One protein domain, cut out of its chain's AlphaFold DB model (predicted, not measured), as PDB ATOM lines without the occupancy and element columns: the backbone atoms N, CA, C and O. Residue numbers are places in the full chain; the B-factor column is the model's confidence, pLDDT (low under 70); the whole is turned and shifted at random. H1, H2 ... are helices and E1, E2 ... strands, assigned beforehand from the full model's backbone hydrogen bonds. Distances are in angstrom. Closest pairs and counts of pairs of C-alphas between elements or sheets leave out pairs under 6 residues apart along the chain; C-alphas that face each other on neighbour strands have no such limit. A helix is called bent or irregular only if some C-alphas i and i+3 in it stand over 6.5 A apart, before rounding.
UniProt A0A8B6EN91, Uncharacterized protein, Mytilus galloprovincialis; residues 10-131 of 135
ATOM      1  N   GLY A  10      45.728  -4.026   2.621       67.19
ATOM      2  CA  GLY A  10      45.237  -2.723   3.074       67.19
ATOM      3  C   GLY A  10      43.855  -2.786   3.733       67.19
ATOM      4  O   GLY A  10      43.664  -2.203   4.794       67.19
ATOM      5  N   ALA A  11      42.911  -3.553   3.179       66.75
ATOM      6  CA  ALA A  11      41.571  -3.705   3.758       66.75
ATOM      7  C   ALA A  11      41.582  -4.466   5.098       66.75
ATOM      8  O   ALA A  11      40.793  -4.162   5.991       66.75
ATOM      9  N   LYS A  12      42.501  -5.426   5.268       67.81
ATOM     10  CA  LYS A  12      42.685  -6.144   6.544       67.81
ATOM     11  C   LYS A  12      43.237  -5.228   7.635       67.81
ATOM     12  O   LYS A  12      42.760  -5.270   8.764       67.81
ATOM     13  N   VAL A  13      44.217  -4.398   7.283       74.50
ATOM     14  CA  VAL A  13      44.813  -3.410   8.192       74.50
ATOM     15  C   VAL A  13      43.777  -2.358   8.592       74.50
ATOM     16  O   VAL A  13      43.633  -2.076   9.781       74.50
ATOM     17  N   LEU A  14      42.973  -1.864   7.641       74.50
ATOM     18  CA  LEU A  14      41.861  -0.955   7.937       74.50
ATOM     19  C   LEU A  14      40.837  -1.590   8.889       74.50
ATOM     20  O   LEU A  14      40.416  -0.952   9.845       74.50
ATOM     21  N   GLY A  15      40.477  -2.859   8.672       70.38
ATOM     22  CA  GLY A  15      39.508  -3.570   9.513       70.38
ATOM     23  C   GLY A  15      39.926  -3.727  10.980       70.38
ATOM     24  O   GLY A  15      39.062  -3.903  11.832       70.38
ATOM     25  N   ILE A  16      41.225  -3.640  11.284       76.06
ATOM     26  CA  ILE A  16      41.763  -3.683  12.655       76.06
ATOM     27  C   ILE A  16      41.958  -2.267  13.217       76.06
ATOM     28  O   ILE A  16      41.671  -2.024  14.386       76.06
ATOM     29  N   LEU A  17      42.422  -1.321  12.395       80.06
ATOM     30  CA  LEU A  17      42.648   0.063  12.824       80.06
ATOM     31  C   LEU A  17      41.343   0.806  13.118       80.06
ATOM     32  O   LEU A  17      41.298   1.583  14.065       80.06
ATOM     33  N   VAL A  18      40.288   0.570  12.335       81.06
ATOM     34  CA  VAL A  18      38.993   1.247  12.503       81.06
ATOM     35  C   VAL A  18      38.404   1.045  13.905       81.06
ATOM     36  O   VAL A  18      38.156   2.062  14.550       81.06
ATOM     37  N   PRO A  19      38.213  -0.185  14.430       80.88
ATOM     38  CA  PRO A  19      37.695  -0.354  15.786       80.88
ATOM     39  C   PRO A  19      38.624   0.267  16.833       80.88
ATOM     40  O   PRO A  19      38.136   0.934  17.729       80.88
ATOM     41  N   LEU A  20      39.949   0.145  16.681       84.38
ATOM     42  CA  LEU A  20      40.912   0.729  17.620       84.38
ATOM     43  C   LEU A  20      40.773   2.258  17.724       84.38
ATOM     44  O   LEU A  20      40.683   2.802  18.824       84.38
ATOM     45  N   PHE A  21      40.743   2.962  16.588       87.19
ATOM     46  CA  PHE A  21      40.561   4.415  16.578       87.19
ATOM     47  C   PHE A  21      39.196   4.823  17.121       87.19
ATOM     48  O   PHE A  21      39.091   5.843  17.799       87.19
ATOM     49  N   LEU A  22      38.166   4.027  16.840       85.88
ATOM     50  CA  LEU A  22      36.818   4.308  17.297       85.88
ATOM     51  C   LEU A  22      36.692   4.137  18.822       85.88
ATOM     52  O   LEU A  22      36.140   5.022  19.469       85.88
ATOM     53  N   THR A  23      37.310   3.103  19.405       87.69
ATOM     54  CA  THR A  23      37.404   2.925  20.864       87.69
ATOM     55  C   THR A  23      38.143   4.092  21.517       87.69
ATOM     56  O   THR A  23      37.681   4.643  22.515       87.69
ATOM     57  N   ILE A  24      39.286   4.510  20.955       90.69
ATOM     58  CA  ILE A  24      40.046   5.658  21.477       90.69
ATOM     59  C   ILE A  24      39.188   6.925  21.422       90.69
ATOM     60  O   ILE A  24      39.126   7.665  22.404       90.69
ATOM     61  N   ALA A  25      38.495   7.164  20.307       88.50
ATOM     62  CA  ALA A  25      37.604   8.308  20.162       88.50
ATOM     63  C   ALA A  25      36.459   8.268  21.184       88.50
ATOM     64  O   ALA A  25      36.187   9.286  21.818       88.50
ATOM     65  N   LEU A  26      35.834   7.106  21.403       88.56
ATOM     66  CA  LEU A  26      34.779   6.948  22.402       88.56
ATOM     67  C   LEU A  26      35.295   7.247  23.815       88.56
ATOM     68  O   LEU A  26      34.662   8.005  24.546       88.56
ATOM     69  N   VAL A  27      36.459   6.712  24.193       90.81
ATOM     70  CA  VAL A  27      37.071   6.982  25.504       90.81
ATOM     71  C   VAL A  27      37.354   8.474  25.671       90.81
ATOM     72  O   VAL A  27      37.001   9.048  26.700       90.81
ATOM     73  N   MET A  28      37.925   9.123  24.654       91.19
ATOM     74  CA  MET A  28      38.193  10.564  24.679       91.19
ATOM     75  C   MET A  28      36.906  11.388  24.806       91.19
ATOM     76  O   MET A  28      36.889  12.371  25.543       91.19
ATOM     77  N   ILE A  29      35.819  10.975  24.145       88.75
ATOM     78  CA  ILE A  29      34.501  11.607  24.276       88.75
ATOM     79  C   ILE A  29      33.958  11.428  25.698       88.75
ATOM     80  O   ILE A  29      33.577  12.413  26.322       88.75
ATOM     81  N   CYS A  30      33.967  10.211  26.245       88.19
ATOM     82  CA  CYS A  30      33.489   9.939  27.604       88.19
ATOM     83  C   CYS A  30      34.263  10.744  28.657       88.19
ATOM     84  O   CYS A  30      33.659  11.345  29.546       88.19
ATOM     85  N   VAL A  31      35.593  10.802  28.528       90.44
ATOM     86  CA  VAL A  31      36.448  11.631  29.386       90.44
ATOM     87  C   VAL A  31      36.104  13.110  29.206       90.44
ATOM     88  O   VAL A  31      35.868  13.800  30.192       90.44
ATOM     89  N   GLY A  32      36.004  13.591  27.965       87.44
ATOM     90  CA  GLY A  32      35.662  14.981  27.666       87.44
ATOM     91  C   GLY A  32      34.329  15.406  28.280       87.44
ATOM     92  O   GLY A  32      34.263  16.435  28.946       87.44
ATOM     93  N   ILE A  33      33.282  14.593  28.135       88.31
ATOM     94  CA  ILE A  33      31.954  14.859  28.704       88.31
ATOM     95  C   ILE A  33      31.991  14.829  30.246       88.31
ATOM     96  O   ILE A  33      31.336  15.651  30.889       88.31
ATOM     97  N   GLY A  34      32.754  13.913  30.852       84.19
ATOM     98  CA  GLY A  34      32.837  13.772  32.312       84.19
ATOM     99  C   GLY A  34      33.630  14.876  33.024       84.19
ATOM    100  O   GLY A  34      33.428  15.117  34.219       84.19
ATOM    101  N   LEU A  35      34.528  15.561  32.314       87.44
ATOM    102  CA  LEU A  35      35.394  16.579  32.905       87.44
ATOM    103  C   LEU A  35      34.655  17.906  33.177       87.44
ATOM    104  O   LEU A  35      33.880  18.372  32.341       87.44
ATOM    105  N   PRO A  36      34.948  18.587  34.303       84.62
ATOM    106  CA  PRO A  36      34.373  19.890  34.642       84.62
ATOM    107  C   PRO A  36      35.019  21.075  33.895       84.62
ATOM    108  O   PRO A  36      34.935  22.199  34.368       84.62
ATOM    109  N   TYR A  37      35.689  20.858  32.757       86.38
ATOM    110  CA  TYR A  37      36.536  21.864  32.086       86.38
ATOM    111  C   TYR A  37      36.022  22.272  30.700       86.38
ATOM    112  O   TYR A  37      36.809  22.544  29.797       86.38
ATOM    113  N   TRP A  38      34.702  22.292  30.504       87.50
ATOM    114  CA  TRP A  38      34.106  22.730  29.238       87.50
ATOM    115  C   TRP A  38      34.235  24.238  29.054       87.50
ATOM    116  O   TRP A  38      34.530  24.711  27.958       87.50
ATOM    117  N   ILE A  39      34.015  24.990  30.132       87.06
ATOM    118  CA  ILE A  39      34.173  26.441  30.164       87.06
ATOM    119  C   ILE A  39      34.845  26.813  31.482       87.06
ATOM    120  O   ILE A  39      34.458  26.322  32.539       87.06
ATOM    121  N   ILE A  40      35.836  27.698  31.426       88.38
ATOM    122  CA  ILE A  40      36.518  28.233  32.605       88.38
ATOM    123  C   ILE A  40      36.232  29.733  32.644       88.38
ATOM    124  O   ILE A  40      36.643  30.462  31.739       88.38
ATOM    125  N   LEU A  41      35.500  30.195  33.661       84.75
ATOM    126  CA  LEU A  41      35.237  31.621  33.878       84.75
ATOM    127  C   LEU A  41      35.706  32.010  35.275       84.75
ATOM    128  O   LEU A  41      35.110  31.616  36.278       84.75
ATOM    129  N   GLY A  42      36.775  32.806  35.321       86.38
ATOM    130  CA  GLY A  42      37.423  33.187  36.571       86.38
ATOM    131  C   GLY A  42      37.852  31.946  37.347       86.38
ATOM    132  O   GLY A  42      38.691  31.180  36.884       86.38
ATOM    133  N   GLU A  43      37.238  31.750  38.510       85.38
ATOM    134  CA  GLU A  43      37.518  30.631  39.410       85.38
ATOM    135  C   GLU A  43      36.515  29.480  39.259       85.38
ATOM    136  O   GLU A  43      36.570  28.505  39.992       85.38
ATOM    137  N   THR A  44      35.545  29.560  38.349       84.94
ATOM    138  CA  THR A  44      34.538  28.501  38.193       84.94
ATOM    139  C   THR A  44      34.795  27.693  36.926       84.94
ATOM    140  O   THR A  44      34.849  28.226  35.816       84.94
ATOM    141  N   ASN A  45      34.935  26.383  37.116       89.06
ATOM    142  CA  ASN A  45      35.083  25.373  36.081       89.06
ATOM    143  C   ASN A  45      33.713  24.742  35.817       89.06
ATOM    144  O   ASN A  45      33.153  24.044  36.667       89.06
ATOM    145  N   TYR A  46      33.156  25.014  34.645       87.12
ATOM    146  CA  TYR A  46      31.870  24.492  34.211       87.12
ATOM    147  C   TYR A  46      32.091  23.245  33.364       87.12
ATOM    148  O   TYR A  46      32.743  23.297  32.321       87.12
ATOM    149  N   GLY A  47      31.501  22.132  33.782       89.25
ATOM    150  CA  GLY A  47      31.321  20.934  32.971       89.25
ATOM    151  C   GLY A  47      29.876  20.724  32.553       89.25
ATOM    152  O   GLY A  47      28.949  21.413  32.991       89.25
ATOM    153  N   LEU A  48      29.681  19.694  31.733       86.69
ATOM    154  CA  LEU A  48      28.352  19.257  31.319       86.69
ATOM    155  C   LEU A  48      27.512  18.776  32.506       86.69
ATOM    156  O   LEU A  48      26.375  19.207  32.658       86.69
ATOM    157  N   PHE A  49      28.078  17.934  33.374       87.69
ATOM    158  CA  PHE A  49      27.352  17.332  34.502       87.69
ATOM    159  C   PHE A  49      27.633  17.972  35.859       87.69
ATOM    160  O   PHE A  49      26.833  17.839  36.784       87.69
ATOM    161  N   GLN A  50      28.760  18.663  35.991       89.06
ATOM    162  CA  GLN A  50      29.235  19.205  37.257       89.06
ATOM    163  C   GLN A  50      29.888  20.566  37.053       89.06
ATOM    164  O   GLN A  50      30.544  20.799  36.040       89.06
ATOM    165  N   VAL A  51      29.708  21.451  38.023       88.00
ATOM    166  CA  VAL A  51      30.326  22.774  38.086       88.00
ATOM    167  C   VAL A  51      31.133  22.828  39.374       88.00
ATOM    168  O   VAL A  51      30.596  22.558  40.448       88.00
ATOM    169  N   CYS A  52      32.418  23.148  39.267       86.81
ATOM    170  CA  CYS A  52      33.360  23.130  40.380       86.81
ATOM    171  C   CYS A  52      34.043  24.489  40.523       86.81
ATOM    172  O   CYS A  52      34.471  25.078  39.532       86.81
ATOM    173  N   ASN A  53      34.191  24.969  41.755       85.06
ATOM    174  CA  ASN A  53      34.966  26.176  42.033       85.06
ATOM    175  C   ASN A  53      36.446  25.821  42.298       85.06
ATOM    176  O   ASN A  53      36.743  24.914  43.072       85.06
ATOM    177  N   SER A  54      37.380  26.519  41.654       73.38
ATOM    178  CA  SER A  54      38.825  26.313  41.755       73.38
ATOM    179  C   SER A  54      39.453  26.951  42.994       73.38
ATOM    180  O   SER A  54      40.542  26.537  43.375       73.38
ATOM    181  N   THR A  55      38.817  27.928  43.652       66.25
ATOM    182  CA  THR A  55      39.352  28.469  44.922       66.25
ATOM    183  C   THR A  55      39.029  27.607  46.128       66.25
ATOM    184  O   THR A  55      39.804  27.560  47.081       66.25
ATOM    185  N   MET A  56      37.934  26.854  46.062       61.00
ATOM    186  CA  MET A  56      37.610  25.803  47.018       61.00
ATOM    187  C   MET A  56      37.340  24.517  46.248       61.00
ATOM    188  O   MET A  56      36.183  24.146  46.069       61.00
ATOM    189  N   PHE A  57      38.411  23.830  45.822       57.00
ATOM    190  CA  PHE A  57      38.400  22.537  45.105       57.00
ATOM    191  C   PHE A  57      37.499  21.440  45.726       57.00
ATOM    192  O   PHE A  57      37.361  20.357  45.166       57.00
ATOM    193  N   THR A  58      36.895  21.694  46.884       62.47
ATOM    194  CA  THR A  58      35.945  20.843  47.601       62.47
ATOM    195  C   THR A  58      34.469  21.124  47.290       62.47
ATOM    196  O   THR A  58      33.624  20.337  47.711       62.47
ATOM    197  N   GLN A  59      34.121  22.194  46.564       78.31
ATOM    198  CA  GLN A  59      32.730  22.528  46.228       78.31
ATOM    199  C   GLN A  59      32.437  22.280  44.743       78.31
ATOM    200  O   GLN A  59      32.617  23.157  43.896       78.31
ATOM    201  N   CYS A  60      31.961  21.070  44.443       84.12
ATOM    202  CA  CYS A  60      31.370  20.724  43.153       84.12
ATOM    203  C   CYS A  60      29.864  20.504  43.319       84.12
ATOM    204  O   CYS A  60      29.424  19.777  44.211       84.12
ATOM    205  N   PHE A  61      29.085  21.105  42.429       85.50
ATOM    206  CA  PHE A  61      27.636  20.939  42.347       85.50
ATOM    207  C   PHE A  61      27.280  20.262  41.029       85.50
ATOM    208  O   PHE A  61      28.003  20.401  40.041       85.50
ATOM    209  N   THR A  62      26.151  19.555  40.977       86.44
ATOM    210  CA  THR A  62      25.634  19.095  39.682       86.44
ATOM    211  C   THR A  62      25.249  20.313  38.846       86.44
ATOM    212  O   THR A  62      24.678  21.269  39.370       86.44
ATOM    213  N   SER A  63      25.541  20.298  37.547       84.06
ATOM    214  CA  SER A  63      25.237  21.425  36.654       84.06
ATOM    215  C   SER A  63      23.753  21.791  36.689       84.06
ATOM    216  O   SER A  63      23.410  22.966  36.736       84.06
ATOM    217  N   VAL A  64      22.877  20.788  36.783       81.75
ATOM    218  CA  VAL A  64      21.429  20.961  36.941       81.75
ATOM    219  C   VAL A  64      21.081  21.767  38.195       81.75
ATOM    220  O   VAL A  64      20.364  22.757  38.091       81.75
ATOM    221  N   SER A  65      21.607  21.384  39.365       82.44
ATOM    222  CA  SER A  65      21.333  22.102  40.624       82.44
ATOM    223  C   SER A  65      21.970  23.492  40.663       82.44
ATOM    224  O   SER A  65      21.449  24.406  41.298       82.44
ATOM    225  N   TYR A  66      23.092  23.670  39.962       82.44
ATOM    226  CA  TYR A  66      23.727  24.969  39.826       82.44
ATOM    227  C   TYR A  66      22.856  25.899  38.978       82.44
ATOM    228  O   TYR A  66      22.483  26.971  39.446       82.44
ATOM    229  N   PHE A  67      22.468  25.476  37.769       82.06
ATOM    230  CA  PHE A  67      21.671  26.284  36.840       82.06
ATOM    231  C   PHE A  67      20.201  26.441  37.239       82.06
ATOM    232  O   PHE A  67      19.581  27.407  36.800       82.06
ATOM    233  N   SER A  68      19.654  25.584  38.110       78.81
ATOM    234  CA  SER A  68      18.298  25.762  38.659       78.81
ATOM    235  C   SER A  68      18.161  26.995  39.546       78.81
ATOM    236  O   SER A  68      17.056  27.499  39.717       78.81
ATOM    237  N   ASN A  69      19.272  27.495  40.093       76.25
ATOM    238  CA  ASN A  69      19.300  28.738  40.866       76.25
ATOM    239  C   ASN A  69      19.417  29.991  39.976       76.25
ATOM    240  O   ASN A  69      19.351  31.110  40.484       76.25
ATOM    241  N   TYR A  70      19.590  29.817  38.662       73.31
ATOM    242  CA  TYR A  70      19.661  30.889  37.670       73.31
ATOM    243  C   TYR A  70      18.424  30.861  36.756       73.31
ATOM    244  O   TYR A  70      17.478  30.106  36.959       73.31
ATOM    245  N   THR A  71      18.392  31.724  35.739       71.88
ATOM    246  CA  THR A  71      17.260  31.856  34.812       71.88
ATOM    247  C   THR A  71      16.897  30.540  34.108       71.88
ATOM    248  O   THR A  71      17.776  29.876  33.559       71.88
ATOM    249  N   ASN A  72      15.595  30.231  34.000       73.06
ATOM    250  CA  ASN A  72      15.067  29.013  33.356       73.06
ATOM    251  C   ASN A  72      15.642  28.736  31.952       73.06
ATOM    252  O   ASN A  72      15.866  27.584  31.594       73.06
ATOM    253  N   ASN A  73      15.926  29.775  31.161       78.06
ATOM    254  CA  ASN A  73      16.485  29.610  29.814       78.06
ATOM    255  C   ASN A  73      17.884  28.968  29.826       78.06
ATOM    256  O   ASN A  73      18.217  28.194  28.928       78.06
ATOM    257  N   SER A  74      18.692  29.260  30.847       76.06
ATOM    258  CA  SER A  74      20.042  28.710  31.005       76.06
ATOM    259  C   SER A  74      20.001  27.219  31.330       76.06
ATOM    260  O   SER A  74      20.783  26.451  30.775       76.06
ATOM    261  N   LEU A  75      19.047  26.804  32.167       78.94
ATOM    262  CA  LEU A  75      18.818  25.404  32.522       78.94
ATOM    263  C   LEU A  75      18.428  24.572  31.289       78.94
ATOM    264  O   LEU A  75      19.047  23.544  31.012       78.94
ATOM    265  N   THR A  76      17.446  25.034  30.506       82.44
ATOM    266  CA  THR A  76      16.972  24.327  29.302       82.44
ATOM    267  C   THR A  76      18.069  24.181  28.246       82.44
ATOM    268  O   THR A  76      18.213  23.121  27.627       82.44
ATOM    269  N   PHE A  77      18.883  25.222  28.055       84.25
ATOM    270  CA  PHE A  77      20.038  25.156  27.161       84.25
ATOM    271  C   PHE A  77      21.064  24.114  27.632       84.25
ATOM    272  O   PHE A  77      21.528  23.305  26.826       84.25
ATOM    273  N   TRP A  78      21.364  24.070  28.936       84.50
ATOM    274  CA  TRP A  78      22.304  23.090  29.487       84.50
ATOM    275  C   TRP A  78      21.794  21.652  29.347       84.50
ATOM    276  O   TRP A  78      22.548  20.773  28.935       84.50
ATOM    277  N   TYR A  79      20.500  21.417  29.585       82.56
ATOM    278  CA  TYR A  79      19.881  20.115  29.330       82.56
ATOM    279  C   TYR A  79      19.992  19.684  27.869       82.56
ATOM    280  O   TYR A  79      20.293  18.524  27.596       82.56
ATOM    281  N   THR A  80      19.798  20.611  26.930       84.12
ATOM    282  CA  THR A  80      19.920  20.322  25.493       84.12
ATOM    283  C   THR A  80      21.348  19.902  25.138       84.12
ATOM    284  O   THR A  80      21.544  18.937  24.399       84.12
ATOM    285  N   MET A  81      22.353  20.571  25.713       84.94
ATOM    286  CA  MET A  81      23.766  20.219  25.538       84.94
ATOM    287  C   MET A  81      24.102  18.841  26.123       84.94
ATOM    288  O   MET A  81      24.748  18.036  25.453       84.94
ATOM    289  N   ILE A  82      23.622  18.543  27.337       85.88
ATOM    290  CA  ILE A  82      23.778  17.223  27.972       85.88
ATOM    291  C   ILE A  82      23.145  16.136  27.109       85.88
ATOM    292  O   ILE A  82      23.781  15.119  26.831       85.88
ATOM    293  N   PHE A  83      21.918  16.360  26.644       84.88
ATOM    294  CA  PHE A  83      21.201  15.403  25.813       84.88
ATOM    295  C   PHE A  83      21.955  15.127  24.508       84.88
ATOM    296  O   PHE A  83      22.210  13.971  24.176       84.88
ATOM    297  N   LEU A  84      22.390  16.173  23.801       84.88
ATOM    298  CA  LEU A  84      23.125  16.022  22.547       84.88
ATOM    299  C   LEU A  84      24.449  15.264  22.743       84.88
ATOM    300  O   LEU A  84      24.767  14.376  21.950       84.88
ATOM    301  N   ALA A  85      25.195  15.569  23.809       84.56
ATOM    302  CA  ALA A  85      26.451  14.892  24.125       84.56
ATOM    303  C   ALA A  85      26.240  13.401  24.447       84.56
ATOM    304  O   ALA A  85      26.945  12.545  23.906       84.56
ATOM    305  N   CYS A  86      25.236  13.075  25.269       85.31
ATOM    306  CA  CYS A  86      24.887  11.696  25.614       85.31
ATOM    307  C   CYS A  86      24.444  10.887  24.390       85.31
ATOM    308  O   CYS A  86      24.929   9.773  24.182       85.31
ATOM    309  N   PHE A  87      23.565  11.446  23.553       83.44
ATOM    310  CA  PHE A  87      23.118  10.780  22.329       83.44
ATOM    311  C   PHE A  87      24.270  10.580  21.342       83.44
ATOM    312  O   PHE A  87      24.392   9.504  20.760       83.44
ATOM    313  N   GLY A  88      25.151  11.572  21.190       81.62
ATOM    314  CA  GLY A  88      26.349  11.452  20.360       81.62
ATOM    315  C   GLY A  88      27.270  10.311  20.808       81.62
ATOM    316  O   GLY A  88      27.670   9.483  19.986       81.62
ATOM    317  N   ALA A  89      27.553  10.216  22.111       82.44
ATOM    318  CA  ALA A  89      28.359   9.131  22.675       82.44
ATOM    319  C   ALA A  89      27.693   7.755  22.492       82.44
ATOM    320  O   ALA A  89      28.358   6.773  22.157       82.44
ATOM    321  N   LEU A  90      26.369   7.691  22.641       83.38
ATOM    322  CA  LEU A  90      25.580   6.475  22.455       83.38
ATOM    323  C   LEU A  90      25.609   5.990  20.996       83.38
ATOM    324  O   LEU A  90      25.826   4.803  20.757       83.38
ATOM    325  N   PHE A  91      25.469   6.887  20.014       82.38
ATOM    326  CA  PHE A  91      25.609   6.529  18.596       82.38
ATOM    327  C   PHE A  91      27.019   6.034  18.252       82.38
ATOM    328  O   PHE A  91      27.154   5.061  17.508       82.38
ATOM    329  N   MET A  92      28.059   6.650  18.825       82.50
ATOM    330  CA  MET A  92      29.441   6.181  18.677       82.50
ATOM    331  C   MET A  92      29.612   4.763  19.234       82.50
ATOM    332  O   MET A  92      30.104   3.891  18.520       82.50
ATOM    333  N   LEU A  93      29.110   4.490  20.440       83.62
ATOM    334  CA  LEU A  93      29.156   3.155  21.045       83.62
ATOM    335  C   LEU A  93      28.383   2.107  20.223       83.62
ATOM    336  O   LEU A  93      28.867   0.992  20.031       83.62
ATOM    337  N   ILE A  94      27.218   2.455  19.668       81.00
ATOM    338  CA  ILE A  94      26.484   1.561  18.756       81.00
ATOM    339  C   ILE A  94      27.321   1.260  17.511       81.00
ATOM    340  O   ILE A  94      27.429   0.101  17.106       81.00
ATOM    341  N   SER A  95      27.928   2.286  16.912       80.44
ATOM    342  CA  SER A  95      28.771   2.106  15.728       80.44
ATOM    343  C   SER A  95      29.974   1.203  16.021       80.44
ATOM    344  O   SER A  95      30.306   0.342  15.205       80.44
ATOM    345  N   GLU A  96      30.546   1.302  17.222       82.06
ATOM    346  CA  GLU A  96      31.634   0.452  17.698       82.06
ATOM    347  C   GLU A  96      31.221  -1.014  17.786       82.06
ATOM    348  O   GLU A  96      31.881  -1.892  17.223       82.06
ATOM    349  N   ILE A  97      30.076  -1.277  18.417       80.12
ATOM    350  CA  ILE A  97      29.500  -2.619  18.524       80.12
ATOM    351  C   ILE A  97      29.260  -3.202  17.126       80.12
ATOM    352  O   ILE A  97      29.612  -4.356  16.867       80.12
ATOM    353  N   CYS A  98      28.725  -2.413  16.191       76.56
ATOM    354  CA  CYS A  98      28.524  -2.856  14.812       76.56
ATOM    355  C   CYS A  98      29.845  -3.226  14.117       76.56
ATOM    356  O   CYS A  98      29.908  -4.264  13.453       76.56
ATOM    357  N   VAL A  99      30.901  -2.426  14.292       77.38
ATOM    358  CA  VAL A  99      32.230  -2.697  13.717       77.38
ATOM    359  C   VAL A  99      32.854  -3.956  14.324       77.38
ATOM    360  O   VAL A  99      33.410  -4.762  13.580       77.38
ATOM    361  N   PHE A 100      32.721  -4.188  15.633       72.69
ATOM    362  CA  PHE A 100      33.224  -5.408  16.280       72.69
ATOM    363  C   PHE A 100      32.472  -6.675  15.853       72.69
ATOM    364  O   PHE A 100      33.064  -7.750  15.737       72.69
ATOM    365  N   ILE A 101      31.171  -6.558  15.589       69.12
ATOM    366  CA  ILE A 101      30.319  -7.670  15.146       69.12
ATOM    367  C   ILE A 101      30.556  -7.995  13.660       69.12
ATOM    368  O   ILE A 101      30.483  -9.164  13.268       69.12
ATOM    369  N   TYR A 102      30.892  -7.001  12.831       68.25
ATOM    370  CA  TYR A 102      31.102  -7.150  11.385       68.25
ATOM    371  C   TYR A 102      32.058  -8.301  10.978       68.25
ATOM    372  O   TYR A 102      31.655  -9.150  10.177       68.25
ATOM    373  N   PRO A 103      33.286  -8.429  11.528       62.72
ATOM    374  CA  PRO A 103      34.204  -9.513  11.168       62.72
ATOM    375  C   PRO A 103      33.773 -10.891  11.694       62.72
ATOM    376  O   PRO A 103      34.177 -11.915  11.135       62.72
ATOM    377  N   CYS A 104      32.948 -10.946  12.744       60.00
ATOM    378  CA  CYS A 104      32.443 -12.194  13.324       60.00
ATOM    379  C   CYS A 104      31.304 -12.808  12.499       60.00
ATOM    380  O   CYS A 104      31.067 -14.015  12.564       60.00
ATOM    381  N   TYR A 105      30.614 -12.003  11.687       54.34
ATOM    382  CA  TYR A 105      29.405 -12.427  10.995       54.34
ATOM    383  C   TYR A 105      29.418 -12.006   9.532       54.34
ATOM    384  O   TYR A 105      28.770 -11.051   9.122       54.34
ATOM    385  N   LYS A 106      30.085 -12.823   8.714       52.91
ATOM    386  CA  LYS A 106      30.165 -12.667   7.253       52.91
ATOM    387  C   LYS A 106      28.807 -12.670   6.523       52.91
ATOM    388  O   LYS A 106      28.762 -12.372   5.335       52.91
ATOM    389  N   VAL A 107      27.721 -13.011   7.227       58.75
ATOM    390  CA  VAL A 107      26.335 -12.989   6.747       58.75
ATOM    391  C   VAL A 107      25.486 -12.176   7.732       58.75
ATOM    392  O   VAL A 107      25.295 -12.582   8.890       58.75
ATOM    393  N   ILE A 108      24.985 -11.030   7.265       56.44
ATOM    394  CA  ILE A 108      23.993 -10.211   7.971       56.44
ATOM    395  C   ILE A 108      22.657 -10.950   7.871       56.44
ATOM    396  O   ILE A 108      22.076 -11.053   6.795       56.44
ATOM    397  N   THR A 109      22.189 -11.508   8.985       59.88
ATOM    398  CA  THR A 109      20.871 -12.147   9.089       59.88
ATOM    399  C   THR A 109      19.913 -11.231   9.848       59.88
ATOM    400  O   THR A 109      20.334 -10.469  10.721       59.88
ATOM    401  N   THR A 110      18.615 -11.315   9.557       57.12
ATOM    402  CA  THR A 110      17.556 -10.483  10.163       57.12
ATOM    403  C   THR A 110      17.568 -10.526  11.693       57.12
ATOM    404  O   THR A 110      17.421  -9.493  12.336       57.12
ATOM    405  N   GLN A 111      17.851 -11.687  12.293       55.78
ATOM    406  CA  GLN A 111      17.977 -11.837  13.751       55.78
ATOM    407  C   GLN A 111      19.071 -10.954  14.374       55.78
ATOM    408  O   GLN A 111      18.917 -10.502  15.503       55.78
ATOM    409  N   LYS A 112      20.162 -10.664  13.657       59.09
ATOM    410  CA  LYS A 112      21.265  -9.839  14.182       59.09
ATOM    411  C   LYS A 112      20.964  -8.350  14.093       59.09
ATOM    412  O   LYS A 112      21.338  -7.604  14.990       59.09
ATOM    413  N   ILE A 113      20.245  -7.939  13.048       63.25
ATOM    414  CA  ILE A 113      19.677  -6.589  12.963       63.25
ATOM    415  C   ILE A 113      18.724  -6.378  14.140       63.25
ATOM    416  O   ILE A 113      18.814  -5.355  14.807       63.25
ATOM    417  N   ILE A 114      17.887  -7.371  14.460       64.69
ATOM    418  CA  ILE A 114      16.983  -7.311  15.615       64.69
ATOM    419  C   ILE A 114      17.768  -7.167  16.926       64.69
ATOM    420  O   ILE A 114      17.427  -6.301  17.718       64.69
ATOM    421  N   VAL A 115      18.848  -7.930  17.144       67.38
ATOM    422  CA  VAL A 115      19.697  -7.765  18.344       67.38
ATOM    423  C   VAL A 115      20.310  -6.366  18.409       67.38
ATOM    424  O   VAL A 115      20.270  -5.746  19.466       67.38
ATOM    425  N   GLY A 116      20.820  -5.841  17.290       65.81
ATOM    426  CA  GLY A 116      21.322  -4.468  17.214       65.81
ATOM    427  C   GLY A 116      20.248  -3.446  17.587       65.81
ATOM    428  O   GLY A 116      20.462  -2.641  18.484       65.81
ATOM    429  N   VAL A 117      19.065  -3.529  16.971       67.69
ATOM    430  CA  VAL A 117      17.920  -2.642  17.239       67.69
ATOM    431  C   VAL A 117      17.467  -2.730  18.697       67.69
ATOM    432  O   VAL A 117      17.237  -1.702  19.323       67.69
ATOM    433  N   VAL A 118      17.386  -3.934  19.268       72.25
ATOM    434  CA  VAL A 118      17.030  -4.138  20.678       72.25
ATOM    435  C   VAL A 118      18.073  -3.501  21.597       72.25
ATOM    436  O   VAL A 118      17.708  -2.826  22.555       72.25
ATOM    437  N   LEU A 119      19.362  -3.640  21.287       69.56
ATOM    438  CA  LEU A 119      20.447  -3.040  22.063       69.56
ATOM    439  C   LEU A 119      20.417  -1.504  21.977       69.56
ATOM    440  O   LEU A 119      20.562  -0.839  23.000       69.56
ATOM    441  N   VAL A 120      20.118  -0.938  20.801       68.50
ATOM    442  CA  VAL A 120      19.858   0.505  20.639       68.50
ATOM    443  C   VAL A 120      18.658   0.949  21.477       68.50
ATOM    444  O   VAL A 120      18.748   1.958  22.165       68.50
ATOM    445  N   ILE A 121      17.558   0.191  21.478       72.69
ATOM    446  CA  ILE A 121      16.368   0.498  22.287       72.69
ATOM    447  C   ILE A 121      16.701   0.474  23.784       72.69
ATOM    448  O   ILE A 121      16.305   1.390  24.497       72.69
ATOM    449  N   PHE A 122      17.456  -0.516  24.269       69.06
ATOM    450  CA  PHE A 122      17.877  -0.569  25.673       69.06
ATOM    451  C   PHE A 122      18.811   0.583  26.055       69.06
ATOM    452  O   PHE A 122      18.675   1.130  27.145       69.06
ATOM    453  N   LEU A 123      19.720   0.985  25.164       65.38
ATOM    454  CA  LEU A 123      20.586   2.144  25.389       65.38
ATOM    455  C   LEU A 123      19.786   3.455  25.394       65.38
ATOM    456  O   LEU A 123      20.002   4.295  26.266       65.38
ATOM    457  N   LEU A 124      18.830   3.612  24.474       65.12
ATOM    458  CA  LEU A 124      17.921   4.760  24.434       65.12
ATOM    459  C   LEU A 124      17.061   4.827  25.700       65.12
ATOM    460  O   LEU A 124      17.011   5.869  26.347       65.12
ATOM    461  N   LEU A 125      16.460   3.708  26.113       65.69
ATOM    462  CA  LEU A 125      15.705   3.614  27.364       65.69
ATOM    463  C   LEU A 125      16.586   3.927  28.579       65.69
ATOM    464  O   LEU A 125      16.167   4.690  29.441       65.69
ATOM    465  N   GLY A 126      17.819   3.416  28.626       59.22
ATOM    466  CA  GLY A 126      18.780   3.729  29.685       59.22
ATOM    467  C   GLY A 126      19.132   5.219  29.750       59.22
ATOM    468  O   GLY A 126      19.174   5.793  30.838       59.22
ATOM    469  N   SER A 127      19.302   5.877  28.598       58.53
ATOM    470  CA  SER A 127      19.525   7.328  28.539       58.53
ATOM    471  C   SER A 127      18.301   8.136  28.998       58.53
ATOM    472  O   SER A 127      18.458   9.140  29.692       58.53
ATOM    473  N   CYS A 128      17.087   7.647  28.719       56.47
ATOM    474  CA  CYS A 128      15.835   8.227  29.214       56.47
ATOM    475  C   CYS A 128      15.571   7.950  30.703       56.47
ATOM    476  O   CYS A 128      14.726   8.611  31.291       56.47
ATOM    477  N   MET A 129      16.248   6.985  31.331       50.25
ATOM    478  CA  MET A 129      16.128   6.742  32.777       50.25
ATOM    479  C   MET A 129      17.066   7.627  33.611       50.25
ATOM    480  O   MET A 129      16.789   7.855  34.785       50.25
ATOM    481  N   PHE A 130      18.158   8.136  33.025       47.00
ATOM    482  CA  PHE A 130      19.090   9.057  33.696       47.00
ATOM    483  C   PHE A 130      18.656  10.526  33.641       47.00
ATOM    484  O   PHE A 130      19.049  11.311  34.502       47.00
ATOM    485  N   GLY A 131      17.855  10.907  32.648       44.38
ATOM    486  CA  GLY A 131      17.143  12.179  32.647       44.38
ATOM    487  C   GLY A 131      15.709  11.912  33.056       44.38
ATOM    488  O   GLY A 131      15.006  11.245  32.315       44.38
TER     489      GLY A 131
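What this domain is: This is residues 10 to 131 of the 135 residues of an uncharacterized protein of Mytilus galloprovincialis (UniProt A0A8B6EN91). Three long helices run side by side, with H3 between H1 and H4 and pointing opposite to both, and a small four-stranded sheet sits at one end of the assembly, beyond the end of H1. The short helix H2 packs on this sheet and joins it to the beginning of H3, while the turn from H3 to H4 sticks out at the other end with residues 104 to 111. The printed part has 122 residues with four named helices and four named strands, in the order H1 E1 E2 E3 E4 H2 H3 H4, class mixed, helices and strands. The sheet has the order E1 E2 E3 E4, all antiparallel. The whole is loose and elongated, with a radius of gyration of the C-alphas of 18.8 A and spans of 56 by 30 by 22 A.

Where its parts are: H1, residues 10 to 34, begins with C-alpha 10 at (45.237, -2.723, 3.074) and is 35.8 A long, with a kink of 26 degrees near residue 17. E1 is residues 39 to 41, E2 residues 44 to 46, E3 residues 50 to 53 and E4 residues 60 to 62; E3 is 10.2 A long. H2, residues 63 to 67, follows directly. H3, residues 72 to 104, is 49.0 A long, begins with C-alpha 72 at (15.067, 29.013, 33.356) and is only just irregular, C-alphas 100 and 103 being 6.6 A apart. H4, residues 110 to 130, is 30.6 A long and ends with C-alpha 130 at (19.090, 9.057, 33.696).

How they stand to each other: H3 is the hub. With residues 85 to 100 alone it touches H1, closest at the C-alphas of Pro 19 and Val 99, 6.3 A, at a shallow tilt of 25 degrees, opposite ways. With residues 86 to 98 alone it touches H4, closest at the C-alphas of Ile 94 and Val 120, 7.0 A; the two form a helical hairpin at a shallow tilt of 26 degrees. H1 and H4 are apart. H3 touches H2 with residues 74 to 79 alone, closest at the C-alphas of Phe 67 and Leu 75, 5.2 A. H2 is on the sheet at a height over the sheet of 5.6 A. E1 to E4 form a meander, each strand the antiparallel neighbour of the one before. N 39 and O 46 are 3.0 A apart, N 45 and O 52 2.8 A, and N 51 and O 61 2.8 A, within hydrogen-bond range. H3 is not on the sheet. In H2 and H4 every O i to N i+4 pair is within hydrogen-bond range; in H1 19 of 21 are, and in H3 27 of 29.

The domain as a whole: The C-alphas farthest apart, those of Thr 55 and Val 107, are 57.8 A apart. The printed part has no cut and no long link. Mean pLDDT of the printed part is 76.7; 36 residues are under 70, among them 101 to 117 and 122 to 131.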